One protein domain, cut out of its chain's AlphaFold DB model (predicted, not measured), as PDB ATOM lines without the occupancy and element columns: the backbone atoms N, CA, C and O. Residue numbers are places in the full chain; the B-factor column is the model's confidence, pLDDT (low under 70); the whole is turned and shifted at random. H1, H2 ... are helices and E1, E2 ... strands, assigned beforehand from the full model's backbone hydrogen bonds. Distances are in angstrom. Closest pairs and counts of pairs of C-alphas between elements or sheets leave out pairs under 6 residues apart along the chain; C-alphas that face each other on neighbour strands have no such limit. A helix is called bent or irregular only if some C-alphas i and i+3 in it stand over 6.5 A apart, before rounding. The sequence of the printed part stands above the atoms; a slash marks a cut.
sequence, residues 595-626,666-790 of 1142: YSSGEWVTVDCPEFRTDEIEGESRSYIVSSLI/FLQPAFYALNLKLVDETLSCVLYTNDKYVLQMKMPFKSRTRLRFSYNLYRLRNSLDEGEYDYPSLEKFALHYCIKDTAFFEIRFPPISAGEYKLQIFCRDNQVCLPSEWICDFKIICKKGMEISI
ATOM      1  N   TYR A 595      93.228 171.092 130.489       45.84
ATOM      2  CA  TYR A 595      92.968 171.528 131.855       45.84
ATOM      3  C   TYR A 595      93.337 170.368 132.769       45.84
ATOM      4  O   TYR A 595      92.714 169.310 132.720       45.84
ATOM      5  N   SER A 596      94.389 170.567 133.556       52.69
ATOM      6  CA  SER A 596      94.732 169.675 134.654       52.69
ATOM      7  C   SER A 596      94.158 170.286 135.926       52.69
ATOM      8  O   SER A 596      94.354 171.474 136.185       52.69
ATOM      9  N   SER A 597      93.434 169.496 136.713       53.59
ATOM     10  CA  SER A 597      92.928 169.919 138.023       53.59
ATOM     11  C   SER A 597      94.001 169.878 139.119       53.59
ATOM     12  O   SER A 597      93.734 170.265 140.253       53.59
ATOM     13  N   GLY A 598      95.207 169.380 138.809       60.78
ATOM     14  CA  GLY A 598      96.261 169.083 139.788       60.78
ATOM     15  C   GLY A 598      96.029 167.791 140.588       60.78
ATOM     16  O   GLY A 598      96.875 167.406 141.399       60.78
ATOM     17  N   GLU A 599      94.901 167.112 140.354       71.19
ATOM     18  CA  GLU A 599      94.498 165.867 141.023       71.19
ATOM     19  C   GLU A 599      95.015 164.617 140.295       71.19
ATOM     20  O   GLU A 599      95.123 163.555 140.899       71.19
ATOM     21  N   TRP A 600      95.341 164.718 139.004       78.19
ATOM     22  CA  TRP A 600      95.798 163.595 138.184       78.19
ATOM     23  C   TRP A 600      97.327 163.543 138.114       78.19
ATOM     24  O   TRP A 600      97.972 164.495 137.685       78.19
ATOM     25  N   VAL A 601      97.910 162.406 138.498       78.19
ATOM     26  CA  VAL A 601      99.352 162.134 138.418       78.19
ATOM     27  C   VAL A 601      99.611 161.145 137.288       78.19
ATOM     28  O   VAL A 601      99.034 160.059 137.266       78.19
ATOM     29  N   THR A 602     100.482 161.498 136.348       76.75
ATOM     30  CA  THR A 602     100.902 160.617 135.248       76.75
ATOM     31  C   THR A 602     101.596 159.358 135.780       76.75
ATOM     32  O   THR A 602     102.521 159.455 136.583       76.75
ATOM     33  N   VAL A 603     101.176 158.178 135.311       75.94
ATOM     34  CA  VAL A 603     101.766 156.868 135.668       75.94
ATOM     35  C   VAL A 603     102.227 156.041 134.459       75.94
ATOM     36  O   VAL A 603     103.008 155.108 134.641       75.94
ATOM     37  N   ASP A 604     101.798 156.395 133.242       71.94
ATOM     38  CA  ASP A 604     102.469 156.042 131.983       71.94
ATOM     39  C   ASP A 604     102.216 157.116 130.905       71.94
ATOM     40  O   ASP A 604     101.094 157.594 130.747       71.94
ATOM     41  N   CYS A 605     103.265 157.466 130.159       61.47
ATOM     42  CA  CYS A 605     103.258 158.387 129.019       61.47
ATOM     43  C   CYS A 605     104.341 157.941 128.010       61.47
ATOM     44  O   CYS A 605     105.494 158.381 128.093       61.47
ATOM     45  N   PRO A 606     104.019 157.072 127.033       57.97
ATOM     46  CA  PRO A 606     105.009 156.542 126.093       57.97
ATOM     47  C   PRO A 606     105.662 157.604 125.192       57.97
ATOM     48  O   PRO A 606     106.817 157.427 124.792       57.97
ATOM     49  N   GLU A 607     104.950 158.696 124.879       52.66
ATOM     50  CA  GLU A 607     105.407 159.732 123.936       52.66
ATOM     51  C   GLU A 607     106.130 160.916 124.608       52.66
ATOM     52  O   GLU A 607     107.108 161.419 124.053       52.66
ATOM     53  N   PHE A 608     105.726 161.316 125.820       47.41
ATOM     54  CA  PHE A 608     106.281 162.469 126.545       47.41
ATOM     55  C   PHE A 608     107.277 162.024 127.626       47.41
ATOM     56  O   PHE A 608     106.925 161.858 128.790       47.41
ATOM     57  N   ARG A 609     108.541 161.814 127.231       47.97
ATOM     58  CA  ARG A 609     109.650 161.449 128.139       47.97
ATOM     59  C   ARG A 609     110.648 162.592 128.335       47.97
ATOM     60  O   ARG A 609     111.827 162.463 128.005       47.97
ATOM     61  N   THR A 610     110.132 163.693 128.860       30.16
ATOM     62  CA  THR A 610     110.846 164.864 129.392       30.16
ATOM     63  C   THR A 610     110.079 165.333 130.624       30.16
ATOM     64  O   THR A 610     108.860 165.182 130.650       30.16
ATOM     65  N   ASP A 611     110.762 165.887 131.628       29.66
ATOM     66  CA  ASP A 611     110.208 166.183 132.965       29.66
ATOM     67  C   ASP A 611     109.261 167.404 133.018       29.66
ATOM     68  O   ASP A 611     109.242 168.182 133.975       29.66
ATOM     69  N   GLU A 612     108.442 167.571 131.981       34.00
ATOM     70  CA  GLU A 612     107.289 168.460 131.978       34.00
ATOM     71  C   GLU A 612     106.174 167.815 132.813       34.00
ATOM     72  O   GLU A 612     105.311 167.094 132.312       34.00
ATOM     73  N   ILE A 613     106.181 168.120 134.116       38.69
ATOM     74  CA  ILE A 613     104.939 168.211 134.897       38.69
ATOM     75  C   ILE A 613     103.936 168.991 134.037       38.69
ATOM     76  O   ILE A 613     104.316 170.032 133.497       38.69
ATOM     77  N   GLU A 614     102.689 168.516 133.910       41.16
ATOM     78  CA  GLU A 614     101.640 169.242 133.181       41.16
ATOM     79  C   GLU A 614     101.523 170.668 133.734       41.16
ATOM     80  O   GLU A 614     100.916 170.900 134.781       41.16
ATOM     81  N   GLY A 615     102.144 171.630 133.049       32.12
ATOM     82  CA  GLY A 615     102.079 173.024 133.455       32.12
ATOM     83  C   GLY A 615     100.632 173.500 133.403       32.12
ATOM     84  O   GLY A 615      99.861 173.038 132.560       32.12
ATOM     85  N   GLU A 616     100.276 174.477 134.242       33.75
ATOM     86  CA  GLU A 616      98.940 175.099 134.307       33.75
ATOM     87  C   GLU A 616      98.619 175.981 133.074       33.75
ATOM     88  O   GLU A 616      98.039 177.066 133.146       33.75
ATOM     89  N   SER A 617      99.003 175.502 131.896       33.16
ATOM     90  CA  SER A 617      98.774 176.094 130.594       33.16
ATOM     91  C   SER A 617      97.326 175.872 130.180       33.16
ATOM     92  O   SER A 617      97.030 174.973 129.398       33.16
ATOM     93  N   ARG A 618      96.425 176.755 130.632       35.09
ATOM     94  CA  ARG A 618      95.108 176.979 130.002       35.09
ATOM     95  C   ARG A 618      95.293 177.582 128.599       35.09
ATOM     96  O   ARG A 618      94.932 178.728 128.332       35.09
ATOM     97  N   SER A 619      95.919 176.815 127.708       35.94
ATOM     98  CA  SER A 619      96.280 177.227 126.360       35.94
ATOM     99  C   SER A 619      95.061 177.088 125.454       35.94
ATOM    100  O   SER A 619      94.816 176.055 124.830       35.94
ATOM    101  N   TYR A 620      94.251 178.144 125.413       46.06
ATOM    102  CA  TYR A 620      93.210 178.295 124.403       46.06
ATOM    103  C   TYR A 620      93.870 178.606 123.061       46.06
ATOM    104  O   TYR A 620      94.092 179.767 122.718       46.06
ATOM    105  N   ILE A 621      94.181 177.562 122.297       43.72
ATOM    106  CA  ILE A 621      94.619 177.719 120.917       43.72
ATOM    107  C   ILE A 621      93.390 178.158 120.117       43.72
ATOM    108  O   ILE A 621      92.432 177.403 119.933       43.72
ATOM    109  N   VAL A 622      93.408 179.404 119.640       47.25
ATOM    110  CA  VAL A 622      92.507 179.832 118.567       47.25
ATOM    111  C   VAL A 622      92.938 179.062 117.326       47.25
ATOM    112  O   VAL A 622      94.002 179.323 116.762       47.25
ATOM    113  N   SER A 623      92.145 178.060 116.950       50.19
ATOM    114  CA  SER A 623      92.391 177.278 115.745       50.19
ATOM    115  C   SER A 623      92.258 178.195 114.533       50.19
ATOM    116  O   SER A 623      91.217 178.813 114.337       50.19
ATOM    117  N   SER A 624      93.292 178.266 113.693       49.62
ATOM    118  CA  SER A 624      93.188 178.905 112.374       49.62
ATOM    119  C   SER A 624      92.396 178.058 111.368       49.62
ATOM    120  O   SER A 624      92.149 178.510 110.253       49.62
ATOM    121  N   LEU A 625      92.004 176.839 111.753       63.06
ATOM    122  CA  LEU A 625      91.111 175.956 111.009       63.06
ATOM    123  C   LEU A 625      89.700 176.042 111.599       63.06
ATOM    124  O   LEU A 625      89.514 175.833 112.801       63.06
ATOM    125  N   ILE A 626      88.713 176.306 110.743       74.31
ATOM    126  CA  ILE A 626      87.291 176.288 111.101       74.31
ATOM    127  C   ILE A 626      86.904 174.841 111.450       74.31
ATOM    128  O   ILE A 626      87.174 173.921 110.680       74.31
ATOM    129  N   PHE A 666      83.388 159.648 126.919       90.25
ATOM    130  CA  PHE A 666      83.826 160.998 126.558       90.25
ATOM    131  C   PHE A 666      84.601 160.980 125.235       90.25
ATOM    132  O   PHE A 666      85.831 160.971 125.211       90.25
ATOM    133  N   LEU A 667      83.858 160.932 124.126       91.06
ATOM    134  CA  LEU A 667      84.392 160.912 122.762       91.06
ATOM    135  C   LEU A 667      84.587 162.340 122.221       91.06
ATOM    136  O   LEU A 667      83.739 163.216 122.399       91.06
ATOM    137  N   GLN A 668      85.713 162.580 121.550       87.88
ATOM    138  CA  GLN A 668      86.091 163.874 120.974       87.88
ATOM    139  C   GLN A 668      85.843 163.936 119.458       87.88
ATOM    140  O   GLN A 668      85.767 162.892 118.808       87.88
ATOM    141  N   PRO A 669      85.809 165.141 118.847       86.94
ATOM    142  CA  PRO A 669      85.617 165.318 117.403       86.94
ATOM    143  C   PRO A 669      86.493 164.430 116.506       86.94
ATOM    144  O   PRO A 669      86.026 163.917 115.490       86.94
ATOM    145  N   ALA A 670      87.749 164.203 116.903       87.50
ATOM    146  CA  ALA A 670      88.692 163.382 116.151       87.50
ATOM    147  C   ALA A 670      88.284 161.896 116.078       87.50
ATOM    148  O   ALA A 670      88.564 161.246 115.075       87.50
ATOM    149  N   PHE A 671      87.571 161.361 117.077       92.06
ATOM    150  CA  PHE A 671      87.071 159.981 117.061       92.06
ATOM    151  C   PHE A 671      86.131 159.749 115.869       92.06
ATOM    152  O   PHE A 671      86.312 158.817 115.082       92.06
ATOM    153  N   TYR A 672      85.167 160.658 115.704       89.62
ATOM    154  CA  TYR A 672      84.179 160.619 114.631       89.62
ATOM    155  C   TYR A 672      84.803 160.951 113.268       89.62
ATOM    156  O   TYR A 672      84.561 160.236 112.300       89.62
ATOM    157  N   ALA A 673      85.682 161.960 113.196       86.75
ATOM    158  CA  ALA A 673      86.383 162.325 111.958       86.75
ATOM    159  C   ALA A 673      87.239 161.170 111.393       86.75
ATOM    160  O   ALA A 673      87.287 160.953 110.182       86.75
ATOM    161  N   LEU A 674      87.867 160.374 112.264       89.31
ATOM    162  CA  LEU A 674      88.639 159.186 111.880       89.31
ATOM    163  C   LEU A 674      87.773 157.938 111.614       89.31
ATOM    164  O   LEU A 674      88.313 156.891 111.246       89.31
ATOM    165  N   ASN A 675      86.444 158.057 111.739       90.88
ATOM    166  CA  ASN A 675      85.462 156.980 111.575       90.88
ATOM    167  C   ASN A 675      85.740 155.778 112.501       90.88
ATOM    168  O   ASN A 675      85.615 154.618 112.100       90.88
ATOM    169  N   LEU A 676      86.153 156.061 113.739       93.31
ATOM    170  CA  LEU A 676      86.361 155.052 114.777       93.31
ATOM    171  C   LEU A 676      85.021 154.635 115.397       93.31
ATOM    172  O   LEU A 676      84.051 155.394 115.396       93.31
ATOM    173  N   LYS A 677      84.967 153.417 115.942       94.06
ATOM    174  CA  LYS A 677      83.823 152.904 116.714       94.06
ATOM    175  C   LYS A 677      84.304 152.112 117.921       94.06
ATOM    176  O   LYS A 677      85.310 151.414 117.834       94.06
ATOM    177  N   LEU A 678      83.575 152.164 119.031       93.62
ATOM    178  CA  LEU A 678      83.794 151.218 120.129       93.62
ATOM    179  C   LEU A 678      83.335 149.818 119.682       93.62
ATOM    180  O   LEU A 678      82.474 149.692 118.812       93.62
ATOM    181  N   VAL A 679      83.936 148.754 120.224       93.25
ATOM    182  CA  VAL A 679      83.445 147.380 119.974       93.25
ATOM    183  C   VAL A 679      82.148 147.110 120.741       93.25
ATOM    184  O   VAL A 679      81.283 146.399 120.236       93.25
ATOM    185  N   ASP A 680      82.030 147.705 121.926       89.75
ATOM    186  CA  ASP A 680      80.832 147.749 122.756       89.75
ATOM    187  C   ASP A 680      80.242 149.165 122.684       89.75
ATOM    188  O   ASP A 680      80.874 150.131 123.116       89.75
ATOM    189  N   GLU A 681      79.051 149.296 122.098       84.56
ATOM    190  CA  GLU A 681      78.336 150.575 121.971       84.56
ATOM    191  C   GLU A 681      77.553 150.938 123.256       84.56
ATOM    192  O   GLU A 681      77.103 152.074 123.395       84.56
ATOM    193  N   THR A 682      77.449 150.015 124.225       87.62
ATOM    194  CA  THR A 682      76.841 150.229 125.557       87.62
ATOM    195  C   THR A 682      77.857 150.606 126.643       87.62
ATOM    196  O   THR A 682      77.496 150.800 127.804       87.62
ATOM    197  N   LEU A 683      79.134 150.722 126.268       92.19
ATOM    198  CA  LEU A 683      80.248 150.931 127.184       92.19
ATOM    199  C   LEU A 683      80.109 152.226 128.003       92.19
ATOM    200  O   LEU A 683      79.861 153.298 127.459       92.19
ATOM    201  N   SER A 684      80.351 152.139 129.311       94.00
ATOM    202  CA  SER A 684      80.361 153.278 130.242       94.00
ATOM    203  C   SER A 684      81.648 154.116 130.146       94.00
ATOM    204  O   SER A 684      82.725 153.601 129.846       94.00
ATOM    205  N   CYS A 685      81.576 155.410 130.473       93.81
ATOM    206  CA  CYS A 685      82.745 156.275 130.663       93.81
ATOM    207  C   CYS A 685      83.555 155.920 131.927       93.81
ATOM    208  O   CYS A 685      84.758 156.191 131.980       93.81
ATOM    209  N   VAL A 686      82.909 155.283 132.913       95.06
ATOM    210  CA  VAL A 686      83.522 154.713 134.121       95.06
ATOM    211  C   VAL A 686      83.545 153.188 134.019       95.06
ATOM    212  O   VAL A 686      82.508 152.531 133.931       95.06
ATOM    213  N   LEU A 687      84.748 152.632 134.053       94.94
ATOM    214  CA  LEU A 687      85.069 151.227 133.842       94.94
ATOM    215  C   LEU A 687      85.555 150.608 135.156       94.94
ATOM    216  O   LEU A 687      86.305 151.238 135.899       94.94
ATOM    217  N   TYR A 688      85.178 149.363 135.438       93.75
ATOM    218  CA  TYR A 688      85.560 148.667 136.672       93.75
ATOM    219  C   TYR A 688      86.395 147.424 136.370       93.75
ATOM    220  O   TYR A 688      86.091 146.674 135.445       93.75
ATOM    221  N   THR A 689      87.429 147.180 137.177       93.25
ATOM    222  CA  THR A 689      88.242 145.958 137.101       93.25
ATOM    223  C   THR A 689      88.795 145.554 138.471       93.25
ATOM    224  O   THR A 689      88.894 146.362 139.399       93.25
ATOM    225  N   ASN A 690      89.157 144.278 138.596       86.12
ATOM    226  CA  ASN A 690      89.883 143.736 139.740       86.12
ATOM    227  C   ASN A 690      91.329 143.344 139.380       86.12
ATOM    228  O   ASN A 690      92.100 143.073 140.294       86.12
ATOM    229  N   ASP A 691      91.687 143.286 138.094       84.44
ATOM    230  CA  ASP A 691      92.864 142.578 137.581       84.44
ATOM    231  C   ASP A 691      93.515 143.288 136.372       84.44
ATOM    232  O   ASP A 691      94.647 143.773 136.448       84.44
ATOM    233  N   LYS A 692      92.799 143.388 135.252       90.31
ATOM    234  CA  LYS A 692      93.224 144.078 134.031       90.31
ATOM    235  C   LYS A 692      92.017 144.653 133.302       90.31
ATOM    236  O   LYS A 692      90.884 144.227 133.516       90.31
ATOM    237  N   TYR A 693      92.252 145.604 132.411       93.81
ATOM    238  CA  TYR A 693      91.229 146.099 131.497       93.81
ATOM    239  C   TYR A 693      91.725 146.028 130.052       93.81
ATOM    240  O   TYR A 693      92.914 146.212 129.801       93.81
ATOM    241  N   VAL A 694      90.828 145.738 129.106       94.50
ATOM    242  CA  VAL A 694      91.131 145.702 127.667       94.50
ATOM    243  C   VAL A 694      90.056 146.482 126.917       94.50
ATOM    244  O   VAL A 694      88.996 145.942 126.607       94.50
ATOM    245  N   LEU A 695      90.330 147.754 126.625       95.31
ATOM    246  CA  LEU A 695      89.462 148.562 125.769       95.31
ATOM    247  C   LEU A 695      89.669 148.152 124.306       95.31
ATOM    248  O   LEU A 695      90.804 147.919 123.887       95.31
ATOM    249  N   GLN A 696      88.584 148.086 123.532       95.00
ATOM    250  CA  GLN A 696      88.610 147.675 122.128       95.00
ATOM    251  C   GLN A 696      87.867 148.679 121.241       95.00
ATOM    252  O   GLN A 696      86.740 149.083 121.542       95.00
ATOM    253  N   MET A 697      88.489 149.056 120.128       94.56
ATOM    254  CA  MET A 697      88.004 150.090 119.216       94.56
ATOM    255  C   MET A 697      88.259 149.684 117.763       94.56
ATOM    256  O   MET A 697      89.397 149.432 117.373       94.56
ATOM    257  N   LYS A 698      87.205 149.636 116.952       94.50
ATOM    258  CA  LYS A 698      87.277 149.385 115.510       94.50
ATOM    259  C   LYS A 698      87.724 150.638 114.765       94.50
ATOM    260  O   LYS A 698      87.334 151.757 115.104       94.50
ATOM    261  N   MET A 699      88.502 150.426 113.711       92.12
ATOM    262  CA  MET A 699      88.962 151.437 112.763       92.12
ATOM    263  C   MET A 699      88.654 150.968 111.330       92.12
ATOM    264  O   MET A 699      88.645 149.762 111.078       92.12
ATOM    265  N   PRO A 700      88.450 151.859 110.344       90.19
ATOM    266  CA  PRO A 700      88.235 151.413 108.971       90.19
ATOM    267  C   PRO A 700      89.482 150.682 108.451       90.19
ATOM    268  O   PRO A 700      90.593 151.196 108.578       90.19
ATOM    269  N   PHE A 701      89.327 149.511 107.825       81.94
ATOM    270  CA  PHE A 701      90.457 148.654 107.414       81.94
ATOM    271  C   PHE A 701      91.512 149.389 106.556       81.94
ATOM    272  O   PHE A 701      92.714 149.248 106.777       81.94
ATOM    273  N   LYS A 702      91.069 150.259 105.633       81.75
ATOM    274  CA  LYS A 702      91.934 151.114 104.790       81.75
ATOM    275  C   LYS A 702      92.743 152.165 105.577       81.75
ATOM    276  O   LYS A 702      93.628 152.799 105.013       81.75
ATOM    277  N   SER A 703      92.431 152.383 106.852       81.31
ATOM    278  CA  SER A 703      93.080 153.359 107.733       81.31
ATOM    279  C   SER A 703      94.214 152.757 108.574       81.31
ATOM    280  O   SER A 703      95.048 153.504 109.083       81.31
ATOM    281  N   ARG A 704      94.294 151.421 108.681       77.69
ATOM    282  CA  ARG A 704      95.245 150.688 109.542       77.69
ATOM    283  C   ARG A 704      96.704 151.144 109.413       77.69
ATOM    284  O   ARG A 704      97.406 151.225 110.411       77.69
ATOM    285  N   THR A 705      97.170 151.428 108.198       75.56
ATOM    286  CA  THR A 705      98.579 151.760 107.911       75.56
ATOM    287  C   THR A 705      98.920 153.247 108.035       75.56
ATOM    288  O   THR A 705     100.101 153.593 108.028       75.56
ATOM    289  N   ARG A 706      97.917 154.131 108.146       80.81
ATOM    290  CA  ARG A 706      98.111 155.591 108.253       80.81
ATOM    291  C   ARG A 706      97.767 156.164 109.629       80.81
ATOM    292  O   ARG A 706      98.285 157.227 109.963       80.81
ATOM    293  N   LEU A 707      96.939 155.464 110.409       86.44
ATOM    294  CA  LEU A 707      96.599 155.828 111.783       86.44
ATOM    295  C   LEU A 707      97.664 155.331 112.769       86.44
ATOM    296  O   LEU A 707      98.077 154.173 112.730       86.44
ATOM    297  N   ARG A 708      98.081 156.208 113.684       84.88
ATOM    298  CA  ARG A 708      98.973 155.921 114.813       84.88
ATOM    299  C   ARG A 708      98.229 156.238 116.103       84.88
ATOM    300  O   ARG A 708      97.956 157.403 116.375       84.88
ATOM    301  N   PHE A 709      97.940 155.215 116.900       87.94
ATOM    302  CA  PHE A 709      97.431 155.395 118.259       87.94
ATOM    303  C   PHE A 709      98.559 155.680 119.254       87.94
ATOM    304  O   PHE A 709      99.682 155.209 119.071       87.94
ATOM    305  N   SER A 710      98.222 156.383 120.330       86.50
ATOM    306  CA  SER A 710      98.987 156.456 121.578       86.50
ATOM    307  C   SER A 710      98.026 156.687 122.753       86.50
ATOM    308  O   SER A 710      96.820 156.852 122.556       86.50
ATOM    309  N   TYR A 711      98.528 156.637 123.984       89.44
ATOM    310  CA  TYR A 711      97.729 156.860 125.188       89.44
ATOM    311  C   TYR A 711      98.565 157.526 126.286       89.44
ATOM    312  O   TYR A 711      99.780 157.348 126.329       89.44
ATOM    313  N   ASN A 712      97.892 158.220 127.201       87.56
ATOM    314  CA  ASN A 712      98.420 158.615 128.503       87.56
ATOM    315  C   ASN A 712      97.602 157.889 129.583       87.56
ATOM    316  O   ASN A 712      96.374 157.802 129.481       87.56
ATOM    317  N   LEU A 713      98.260 157.391 130.627       87.94
ATOM    318  CA  LEU A 713      97.608 156.815 131.801       87.94
ATOM    319  C   LEU A 713      97.948 157.653 133.033       87.94
ATOM    320  O   LEU A 713      99.113 157.811 133.396       87.94
ATOM    321  N   TYR A 714      96.912 158.151 133.700       86.00
ATOM    322  CA  TYR A 714      97.011 158.909 134.944       86.00
ATOM    323  C   TYR A 714      96.364 158.130 136.091       86.00
ATOM    324  O   TYR A 714      95.448 157.340 135.863       86.00
ATOM    325  N   ARG A 715      96.789 158.395 137.327       85.12
ATOM    326  CA  ARG A 715      96.166 157.948 138.581       85.12
ATOM    327  C   ARG A 715      95.665 159.166 139.357       85.12
ATOM    328  O   ARG A 715      96.306 160.214 139.318       85.12
ATOM    329  N   LEU A 716      94.548 159.038 140.065       84.00
ATOM    330  CA  LEU A 716      94.067 160.080 140.970       84.00
ATOM    331  C   LEU A 716      94.978 160.167 142.211       84.00
ATOM    332  O   LEU A 716      95.331 159.142 142.800       84.00
ATOM    333  N   ARG A 717      95.360 161.385 142.604       72.94
ATOM    334  CA  ARG A 717      96.086 161.687 143.843       72.94
ATOM    335  C   ARG A 717      95.133 161.562 145.027       72.94
ATOM    336  O   ARG A 717      94.205 162.354 145.162       72.94
ATOM    337  N   ASN A 718      95.417 160.632 145.930       63.31
ATOM    338  CA  ASN A 718      94.722 160.530 147.208       63.31
ATOM    339  C   ASN A 718      95.445 161.346 148.289       63.31
ATOM    340  O   ASN A 718      96.653 161.559 148.220       63.31
ATOM    341  N   SER A 719      94.741 161.734 149.354       46.00
ATOM    342  CA  SER A 719      95.336 162.440 150.508       46.00
ATOM    343  C   SER A 719      96.363 161.609 151.296       46.00
ATOM    344  O   SER A 719      97.138 162.156 152.073       46.00
ATOM    345  N   LEU A 720      96.409 160.291 151.075       47.25
ATOM    346  CA  LEU A 720      97.457 159.402 151.593       47.25
ATOM    347  C   LEU A 720      98.754 159.453 150.758       47.25
ATOM    348  O   LEU A 720      99.806 159.049 151.252       47.25
ATOM    349  N   ASP A 721      98.698 159.989 149.533       47.12
ATOM    350  CA  ASP A 721      99.842 160.129 148.622       47.12
ATOM    351  C   ASP A 721     100.664 161.416 148.892       47.12
ATOM    352  O   ASP A 721     101.616 161.706 148.171       47.12
ATOM    353  N   GLU A 722     100.353 162.182 149.953       41.75
ATOM    354  CA  GLU A 722     101.305 163.152 150.538       41.75
ATOM    355  C   GLU A 722     102.482 162.445 151.244       41.75
ATOM    356  O   GLU A 722     103.524 163.050 151.510       41.75
ATOM    357  N   GLY A 723     102.344 161.141 151.516       42.19
ATOM    358  CA  GLY A 723     103.464 160.250 151.787       42.19
ATOM    359  C   GLY A 723     104.108 159.768 150.486       42.19
ATOM    360  O   GLY A 723     103.425 159.294 149.584       42.19
ATOM    361  N   GLU A 724     105.438 159.835 150.421       40.53
ATOM    362  CA  GLU A 724     106.278 159.381 149.302       40.53
ATOM    363  C   GLU A 724     106.257 157.841 149.154       40.53
ATOM    364  O   GLU A 724     107.217 157.143 149.488       40.53
ATOM    365  N   TYR A 725     105.129 157.300 148.691       43.53
ATOM    366  CA  TYR A 725     104.972 155.888 148.356       43.53
ATOM    367  C   TYR A 725     105.574 155.587 146.981       43.53
ATOM    368  O   TYR A 725     105.177 156.158 145.966       43.53
ATOM    369  N   ASP A 726     106.511 154.640 146.963       44.84
ATOM    370  CA  ASP A 726     107.181 154.105 145.774       44.84
ATOM    371  C   ASP A 726     106.229 153.167 145.000       44.84
ATOM    372  O   ASP A 726     106.383 151.943 144.986       44.84
ATOM    373  N   TYR A 727     105.155 153.736 144.439       52.69
ATOM    374  CA  TYR A 727     104.204 152.994 143.609       52.69
ATOM    375  C   TYR A 727     104.900 152.504 142.327       52.69
ATOM    376  O   TYR A 727     105.566 153.294 141.650       52.69
ATOM    377  N   PRO A 728     104.724 151.232 141.929       55.88
ATOM    378  CA  PRO A 728     105.359 150.710 140.727       55.88
ATOM    379  C   PRO A 728     104.820 151.420 139.478       55.88
ATOM    380  O   PRO A 728     103.619 151.380 139.207       55.88
ATOM    381  N   SER A 729     105.724 152.026 138.701       68.38
ATOM    382  CA  SER A 729     105.411 152.643 137.405       68.38
ATOM    383  C   SER A 729     104.615 151.687 136.510       68.38
ATOM    384  O   SER A 729     105.016 150.534 136.307       68.38
ATOM    385  N   LEU A 730     103.503 152.173 135.948       75.88
ATOM    386  CA  LEU A 730     102.652 151.390 135.051       75.88
ATOM    387  C   LEU A 730     103.164 151.368 133.600       75.88
ATOM    388  O   LEU A 730     102.588 150.662 132.777       75.88
ATOM    389  N   GLU A 731     104.299 152.025 133.317       75.88
ATOM    390  CA  GLU A 731     104.999 152.032 132.020       75.88
ATOM    391  C   GLU A 731     105.113 150.635 131.390       75.88
ATOM    392  O   GLU A 731     104.888 150.457 130.198       75.88
ATOM    393  N   LYS A 732     105.446 149.611 132.186       82.88
ATOM    394  CA  LYS A 732     105.598 148.225 131.701       82.88
ATOM    395  C   LYS A 732     104.343 147.365 131.858       82.88
ATOM    396  O   LYS A 732     104.432 146.145 131.743       82.88
ATOM    397  N   PHE A 733     103.195 147.969 132.136       86.81
ATOM    398  CA  PHE A 733     101.944 147.269 132.430       86.81
ATOM    399  C   PHE A 733     100.758 147.731 131.572       86.81
ATOM    400  O   PHE A 733      99.769 147.001 131.488       86.81
ATOM    401  N   ALA A 734     100.860 148.873 130.891       89.31
ATOM    402  CA  ALA A 734      99.972 149.247 129.796       89.31
ATOM    403  C   ALA A 734     100.609 148.926 128.429       89.31
ATOM    404  O   ALA A 734     101.828 148.968 128.263       89.31
ATOM    405  N   LEU A 735      99.782 148.587 127.438       88.62
ATOM    406  CA  LEU A 735     100.164 148.539 126.027       88.62
ATOM    407  C   LEU A 735      98.970 148.791 125.108       88.62
ATOM    408  O   LEU A 735      97.830 148.476 125.443       88.62
ATOM    409  N   HIS A 736      99.263 149.265 123.898       89.00
ATOM    410  CA  HIS A 736      98.305 149.301 122.798       89.00
ATOM    411  C   HIS A 736      98.820 148.486 121.604       89.00
ATOM    412  O   HIS A 736     100.010 148.516 121.294       89.00
ATOM    413  N   TYR A 737      97.939 147.750 120.933       88.62
ATOM    414  CA  TYR A 737      98.269 146.941 119.755       88.62
ATOM    415  C   TYR A 737      97.069 146.844 118.810       88.62
ATOM    416  O   TYR A 737      95.931 147.057 119.219       88.62
ATOM    417  N   CYS A 738      97.310 146.525 117.538       87.00
ATOM    418  CA  CYS A 738      96.242 146.312 116.557       87.00
ATOM    419  C   CYS A 738      96.204 144.850 116.102       87.00
ATOM    420  O   CYS A 738      97.252 144.266 115.811       87.00
ATOM    421  N   ILE A 739      94.997 144.292 115.994       87.00
ATOM    422  CA  ILE A 739      94.714 143.014 115.332       87.00
ATOM    423  C   ILE A 739      93.646 143.286 114.271       87.00
ATOM    424  O   ILE A 739      92.568 143.782 114.593       87.00
ATOM    425  N   LYS A 740      93.939 142.964 113.006       85.50
ATOM    426  CA  LYS A 740      93.074 143.230 111.841       85.50
ATOM    427  C   LYS A 740      92.652 144.707 111.742       85.50
ATOM    428  O   LYS A 740      93.457 145.542 111.342       85.50
ATOM    429  N   ASP A 741      91.399 145.006 112.062       88.81
ATOM    430  CA  ASP A 741      90.716 146.302 112.015       88.81
ATOM    431  C   ASP A 741      90.339 146.823 113.418       88.81
ATOM    432  O   ASP A 741      89.575 147.776 113.546       88.81
ATOM    433  N   THR A 742      90.858 146.198 114.481       92.31
ATOM    434  CA  THR A 742      90.563 146.556 115.873       92.31
ATOM    435  C   THR A 742      91.847 146.915 116.623       92.31
ATOM    436  O   THR A 742      92.822 146.158 116.638       92.31
ATOM    437  N   ALA A 743      91.838 148.083 117.262       91.75
ATOM    438  CA  ALA A 743      92.847 148.540 118.204       91.75
ATOM    439  C   ALA A 743      92.457 148.136 119.634       91.75
ATOM    440  O   ALA A 743      91.307 148.292 120.048       91.75
ATOM    441  N   PHE A 744      93.435 147.637 120.380       92.88
ATOM    442  CA  PHE A 744      93.313 147.150 121.749       92.88
ATOM    443  C   PHE A 744      94.196 147.995 122.661       92.88
ATOM    444  O   PHE A 744      95.340 148.281 122.306       92.88
ATOM    445  N   PHE A 745      93.691 148.343 123.844       93.50
ATOM    446  CA  PHE A 745      94.445 149.003 124.912       93.50
ATOM    447  C   PHE A 745      94.330 148.134 126.167       93.50
ATOM    448  O   PHE A 745      93.296 148.127 126.834       93.50
ATOM    449  N   GLU A 746      95.370 147.344 126.435       92.44
ATOM    450  CA  GLU A 746      95.458 146.409 127.561       92.44
ATOM    451  C   GLU A 746      96.217 147.084 128.710       92.44
ATOM    452  O   GLU A 746      97.373 147.467 128.552       92.44
ATOM    453  N   ILE A 747      95.576 147.224 129.873       92.50
ATOM    454  CA  ILE A 747      96.177 147.771 131.097       92.50
ATOM    455  C   ILE A 747      96.116 146.704 132.181       92.50
ATOM    456  O   ILE A 747      95.044 146.200 132.516       92.50
ATOM    457  N   ARG A 748      97.276 146.363 132.738       90.19
ATOM    458  CA  ARG A 748      97.461 145.359 133.789       90.19
ATOM    459  C   ARG A 748      97.665 146.058 135.125       90.19
ATOM    460  O   ARG A 748      98.580 146.862 135.256       90.19
ATOM    461  N   PHE A 749      96.878 145.718 136.137       87.94
ATOM    462  CA  PHE A 749      97.018 146.321 137.459       87.94
ATOM    463  C   PHE A 749      97.820 145.379 138.378       87.94
ATOM    464  O   PHE A 749      97.296 144.334 138.753       87.94
ATOM    465  N   PRO A 750      99.098 145.661 138.728       81.69
ATOM    466  CA  PRO A 750      99.847 144.892 139.737       81.69
ATOM    467  C   PRO A 750      99.232 144.974 141.160       81.69
ATOM    468  O   PRO A 750      98.401 145.852 141.408       81.69
ATOM    469  N   PRO A 751      99.667 144.139 142.134       68.69
ATOM    470  CA  PRO A 751      98.981 143.952 143.430       68.69
ATOM    471  C   PRO A 751      98.817 145.194 144.326       68.69
ATOM    472  O   PRO A 751      98.106 145.140 145.324       68.69
ATOM    473  N   ILE A 752      99.519 146.290 144.024       70.25
ATOM    474  CA  ILE A 752      99.539 147.542 144.807       70.25
ATOM    475  C   ILE A 752      99.064 148.726 143.935       70.25
ATOM    476  O   ILE A 752      99.471 149.868 144.116       70.25
ATOM    477  N   SER A 753      98.217 148.445 142.936       73.56
ATOM    478  CA  SER A 753      97.652 149.436 142.000       73.56
ATOM    479  C   SER A 753      96.119 149.494 142.045       73.56
ATOM    480  O   SER A 753      95.448 149.752 141.047       73.56
ATOM    481  N   ALA A 754      95.553 149.266 143.232       84.12
ATOM    482  CA  ALA A 754      94.186 149.679 143.516       84.12
ATOM    483  C   ALA A 754      94.090 151.220 143.525       84.12
ATOM    484  O   ALA A 754      95.013 151.922 143.962       84.12
ATOM    485  N   GLY A 755      92.967 151.743 143.037       87.56
ATOM    486  CA  GLY A 755      92.712 153.176 142.913       87.56
ATOM    487  C   GLY A 755      91.963 153.546 141.636       87.56
ATOM    488  O   GLY A 755      91.517 152.689 140.869       87.56
ATOM    489  N   GLU A 756      91.835 154.852 141.418       90.38
ATOM    490  CA  GLU A 756      91.182 155.427 140.244       90.38
ATOM    491  C   GLU A 756      92.218 155.917 139.231       90.38
ATOM    492  O   GLU A 756      93.211 156.554 139.586       90.38
ATOM    493  N   TYR A 757      91.964 155.628 137.961       91.31
ATOM    494  CA  TYR A 757      92.838 155.926 136.837       91.31
ATOM    495  C   TYR A 757      92.060 156.639 135.729       91.31
ATOM    496  O   TYR A 757      90.859 156.428 135.571       91.31
ATOM    497  N   LYS A 758      92.751 157.453 134.932       91.81
ATOM    498  CA  LYS A 758      92.234 158.067 133.704       91.81
ATOM    499  C   LYS A 758      93.083 157.576 132.539       91.81
ATOM    500  O   LYS A 758      94.273 157.883 132.477       91.81
ATOM    501  N   LEU A 759      92.472 156.811 131.641       92.94
ATOM    502  CA  LEU A 759      93.040 156.441 130.350       92.94
ATOM    503  C   LEU A 759      92.610 157.494 129.329       92.94
ATOM    504  O   LEU A 759      91.425 157.605 129.028       92.94
ATOM    505  N   GLN A 760      93.570 158.239 128.797       91.75
ATOM    506  CA  GLN A 760      93.371 159.199 127.716       91.75
ATOM    507  C   GLN A 760      94.013 158.653 126.441       91.75
ATOM    508  O   GLN A 760      95.142 158.166 126.484       91.75
ATOM    509  N   ILE A 761      93.308 158.713 125.311       92.12
ATOM    510  CA  ILE A 761      93.731 158.080 124.056       92.12
ATOM    511  C   ILE A 761      93.820 159.109 122.932       92.12
ATOM    512  O   ILE A 761      92.925 159.938 122.737       92.12
ATOM    513  N   PHE A 762      94.891 159.001 122.148       90.06
ATOM    514  CA  PHE A 762      95.151 159.815 120.971       90.06
ATOM    515  C   PHE A 762      95.234 158.943 119.711       90.06
ATOM    516  O   PHE A 762      95.610 157.768 119.759       90.06
ATOM    517  N   CYS A 763      94.902 159.527 118.564       88.88
ATOM    518  CA  CYS A 763      95.109 158.944 117.249       88.88
ATOM    519  C   CYS A 763      95.513 160.036 116.248       88.88
ATOM    520  O   CYS A 763      94.762 160.981 116.009       88.88
ATOM    521  N   ARG A 764      96.697 159.890 115.645       85.62
ATOM    522  CA  ARG A 764      97.181 160.727 114.540       85.62
ATOM    523  C   ARG A 764      96.933 160.020 113.214       85.62
ATOM    524  O   ARG A 764      97.297 158.855 113.069       85.62
ATOM    525  N   ASP A 765      96.407 160.739 112.229       84.88
ATOM    526  CA  ASP A 765      96.398 160.309 110.829       84.88
ATOM    527  C   ASP A 765      97.552 160.986 110.081       84.88
ATOM    528  O   ASP A 765      97.691 162.206 110.109       84.88
ATOM    529  N   ASN A 766      98.398 160.208 109.406       78.12
ATOM    530  CA  ASN A 766      99.509 160.763 108.624       78.12
ATOM    531  C   ASN A 766      99.074 161.409 107.294       78.12
ATOM    532  O   ASN A 766      99.914 161.995 106.614       78.12
ATOM    533  N   GLN A 767      97.804 161.275 106.894       77.94
ATOM    534  CA  GLN A 767      97.250 161.877 105.674       77.94
ATOM    535  C   GLN A 767      96.265 163.022 105.959       77.94
ATOM    536  O   GLN A 767      96.045 163.852 105.080       77.94
ATOM    537  N   VAL A 768      95.687 163.090 107.165       73.00
ATOM    538  CA  VAL A 768      94.654 164.073 107.531       73.00
ATOM    539  C   VAL A 768      95.110 164.896 108.733       73.00
ATOM    540  O   VAL A 768      95.233 164.384 109.842       73.00
ATOM    541  N   CYS A 769      95.322 166.197 108.526       70.81
ATOM    542  CA  CYS A 769      95.623 167.129 109.609       70.81
ATOM    543  C   CYS A 769      94.333 167.479 110.369       70.81
ATOM    544  O   CYS A 769      93.498 168.227 109.860       70.81
ATOM    545  N   LEU A 770      94.161 166.929 111.574       72.56
ATOM    546  CA  LEU A 770      93.038 167.246 112.461       72.56
ATOM    547  C   LEU A 770      93.417 168.344 113.475       72.56
ATOM    548  O   LEU A 770      94.568 168.389 113.908       72.56
ATOM    549  N   PRO A 771      92.466 169.186 113.939       66.00
ATOM    550  CA  PRO A 771      92.733 170.206 114.965       66.00
ATOM    551  C   PRO A 771      93.181 169.646 116.326       66.00
ATOM    552  O   PRO A 771      93.719 170.377 117.155       66.00
ATOM    553  N   SER A 772      92.931 168.359 116.578       76.69
ATOM    554  CA  SER A 772      93.369 167.624 117.762       76.69
ATOM    555  C   SER A 772      93.543 166.147 117.418       76.69
ATOM    556  O   SER A 772      92.785 165.604 116.617       76.69
ATOM    557  N   GLU A 773      94.512 165.499 118.059       83.50
ATOM    558  CA  GLU A 773      94.736 164.050 117.983       83.50
ATOM    559  C   GLU A 773      94.050 163.304 119.139       83.50
ATOM    560  O   GLU A 773      93.966 162.083 119.120       83.50
ATOM    561  N   TRP A 774      93.552 164.015 120.156       86.94
ATOM    562  CA  TRP A 774      92.837 163.428 121.293       86.94
ATOM    563  C   TRP A 774      91.466 162.909 120.847       86.94
ATOM    564  O   TRP A 774      90.655 163.686 120.337       86.94
ATOM    565  N   ILE A 775      91.214 161.608 121.037       91.75
ATOM    566  CA  ILE A 775      89.988 160.939 120.578       91.75
ATOM    567  C   ILE A 775      89.022 160.575 121.710       91.75
ATOM    568  O   ILE A 775      87.816 160.692 121.501       91.75
ATOM    569  N   CYS A 776      89.494 160.170 122.893       92.12
ATOM    570  CA  CYS A 776      88.619 159.875 124.034       92.12
ATOM    571  C   CYS A 776      89.356 159.791 125.380       92.12
ATOM    572  O   CYS A 776      90.565 159.555 125.415       92.12
ATOM    573  N   ASP A 777      88.595 159.927 126.473       92.56
ATOM    574  CA  ASP A 777      89.011 159.561 127.836       92.56
ATOM    575  C   ASP A 777      88.059 158.512 128.438       92.56
ATOM    576  O   ASP A 777      86.852 158.530 128.181       92.56
ATOM    577  N   PHE A 778      88.596 157.663 129.319       94.69
ATOM    578  CA  PHE A 778      87.861 156.741 130.189       94.69
ATOM    579  C   PHE A 778      88.405 156.786 131.623       94.69
ATOM    580  O   PHE A 778      89.620 156.833 131.834       94.69
ATOM    581  N   LYS A 779      87.517 156.704 132.617       94.69
ATOM    582  CA  LYS A 779      87.874 156.488 134.025       94.69
ATOM    583  C   LYS A 779      87.917 154.984 134.299       94.69
ATOM    584  O   LYS A 779      86.972 154.285 133.957       94.69
ATOM    585  N   ILE A 780      88.978 154.473 134.919       94.69
ATOM    586  CA  ILE A 780      89.129 153.053 135.277       94.69
ATOM    587  C   ILE A 780      89.308 152.939 136.791       94.69
ATOM    588  O   ILE A 780      90.237 153.505 137.359       94.69
ATOM    589  N   ILE A 781      88.429 152.189 137.448       93.69
ATOM    590  CA  ILE A 781      88.438 151.953 138.893       93.69
ATOM    591  C   ILE A 781      88.925 150.522 139.139       93.69
ATOM    592  O   ILE A 781      88.200 149.551 138.905       93.69
ATOM    593  N   CYS A 782      90.170 150.400 139.608       91.31
ATOM    594  CA  CYS A 782      90.793 149.131 139.974       91.31
ATOM    595  C   CYS A 782      90.610 148.868 141.475       91.31
ATOM    596  O   CYS A 782      91.065 149.656 142.305       91.31
ATOM    597  N   LYS A 783      89.964 147.753 141.842       88.56
ATOM    598  CA  LYS A 783      89.634 147.456 143.251       88.56
ATOM    599  C   LYS A 783      90.703 146.672 144.023       88.56
ATOM    600  O   LYS A 783      90.727 146.761 145.246       88.56
ATOM    601  N   LYS A 784      91.546 145.883 143.345       80.31
ATOM    602  CA  LYS A 784      92.514 144.965 143.990       80.31
ATOM    603  C   LYS A 784      93.846 144.849 143.238       80.31
ATOM    604  O   LYS A 784      94.896 144.951 143.860       80.31
ATOM    605  N   GLY A 785      93.798 144.660 141.922       80.00
ATOM    606  CA  GLY A 785      94.957 144.299 141.104       80.00
ATOM    607  C   GLY A 785      95.196 142.783 141.063       80.00
ATOM    608  O   GLY A 785      94.775 142.033 141.947       80.00
ATOM    609  N   MET A 786      95.885 142.329 140.016       77.75
ATOM    610  CA  MET A 786      96.352 140.950 139.861       77.75
ATOM    611  C   MET A 786      97.379 140.598 140.930       77.75
ATOM    612  O   MET A 786      98.330 141.344 141.144       77.75
ATOM    613  N   GLU A 787      97.245 139.410 141.516       72.81
ATOM    614  CA  GLU A 787      98.181 138.871 142.515       72.81
ATOM    615  C   GLU A 787      99.561 138.548 141.913       72.81
ATOM    616  O   GLU A 787     100.580 138.670 142.589       72.81
ATOM    617  N   ILE A 788      99.604 138.215 140.618       70.62
ATOM    618  CA  ILE A 788     100.825 138.082 139.817       70.62
ATOM    619  C   ILE A 788     100.623 138.885 138.529       70.62
ATOM    620  O   ILE A 788      99.718 138.600 137.751       70.62
ATOM    621  N   SER A 789     101.474 139.884 138.290       75.38
ATOM    622  CA  SER A 789     101.443 140.708 137.077       75.38
ATOM    623  C   SER A 789     102.804 140.666 136.392       75.38
ATOM    624  O   SER A 789     103.810 141.042 136.993       75.38
ATOM    625  N   ILE A 790     102.842 140.197 135.141       78.56
ATOM    626  CA  ILE A 790     104.077 140.121 134.352       78.56
ATOM    627  C   ILE A 790     104.271 141.456 133.611       78.56
ATOM    628  O   ILE A 790     103.458 141.782 132.736       78.56
TER     629      ILE A 790
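This is residues 595 to 626 and 666 to 790 of the 1142 residues of a protein of Crassostrea gigas (UniProt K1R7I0). Two strongly twisted sheets sit face to face as a sandwich, the larger one of E1, E5, E8, E9 and E3, the smaller one of E4, E7 and E6, with the strands of the one at 27 degrees to those of the other. The short helix H1 stands beside the larger sheet, residues 719 to 726 with H2 stick out, and a loose stretch from residue 605 through E2 runs outside the sandwich, with E2 apart from both sheets. The printed part has 157 residues with nine named strands and two named helices in the order E1 E2 H1 E3 E4 E5 H2 E6 E7 E8 E9. The larger sheet has the order E1, E5, E8, E9, E3 and is mixed; the smaller has the order E4, E7, E6 and is antiparallel. The class is mostly strand, though under half of the residues are in named elements, and the whole is compact, with a radius of gyration of the C-alphas of 16.4 A and spans of 46 by 36 by 28 A.

In the larger sheet, E8 is the longest strand, residues 755 to 765, 33.1 A from C-alpha 755 at (92.712, 153.176, 142.913) to C-alpha 765 at (96.398, 160.309, 110.829). E5 is residues 707 to 716, 29.6 A, and E9 is residues 774 to 782, 23.6 A, ending with C-alpha 782 at (90.793, 149.131, 139.974). E1 is residues 600 to 604, beginning with C-alpha 600 at (95.798, 163.595, 138.184), and E3 is residues 686 to 689. In the smaller sheet, E4 is residues 692 to 698, 20.2 A, E7 is residues 742 to 748, 19.2 A, and E6 is residues 734 to 739, 16.6 A. E2 is residues 619 to 621, H1 is residues 669 to 673, and H2 is residues 719 to 722. H2 is neither bent nor irregular, but only just: C-alphas 719 and 722 are 6.0 A apart.

E5 and E8 are antiparallel at 161 degrees, with N 712 and O 760 within hydrogen-bond range at 2.8 A. E8 and E9 form an antiparallel hairpin, with N 757 and O 780 at 2.8 A. E3, an edge strand, is parallel to E9 at 45 degrees, with N 687 and O 779 at 2.8 A. E1, the other edge strand, is antiparallel to E5, with N 603 and O 713 at 2.8 A. In the smaller sheet E4 and E7 are antiparallel, with N 745 and O 695 at 2.9 A, and E6 and E7 form a hairpin, with N 744 and O 737 at 2.8 A. Between the sheets, the closest C-alphas of E5 and E6 are those of Ser 710 and His 736, 7.3 A apart. E4 and E9 are near each other, with 6 pairs of C-alphas within 10 A. H1 is on the larger sheet, at the sheet's level with a height of 2.3 A; its closest C-alphas with E9 are Phe 671 and Ile 775, 4.7 A apart. In H1 every O i to N i+4 pair is within hydrogen-bond range; H2 is too short for such a pair, and its one O i to N i+3 pair is not within range. E2 pairs with no named strand.

The two C-alphas farthest apart are those of Ser 624 and Glu 787, 50.4 A. Residues 627 to 665 are not printed, and C-alphas 626 and 666 are 22.0 A apart across this cut, between E2 and H1. The long links are E1 to E2, H1 to E3 and H2 to E6. The mean pLDDT of the printed part is 76.7, and residues 605 to 625 and 718 to 729 are among those under 70.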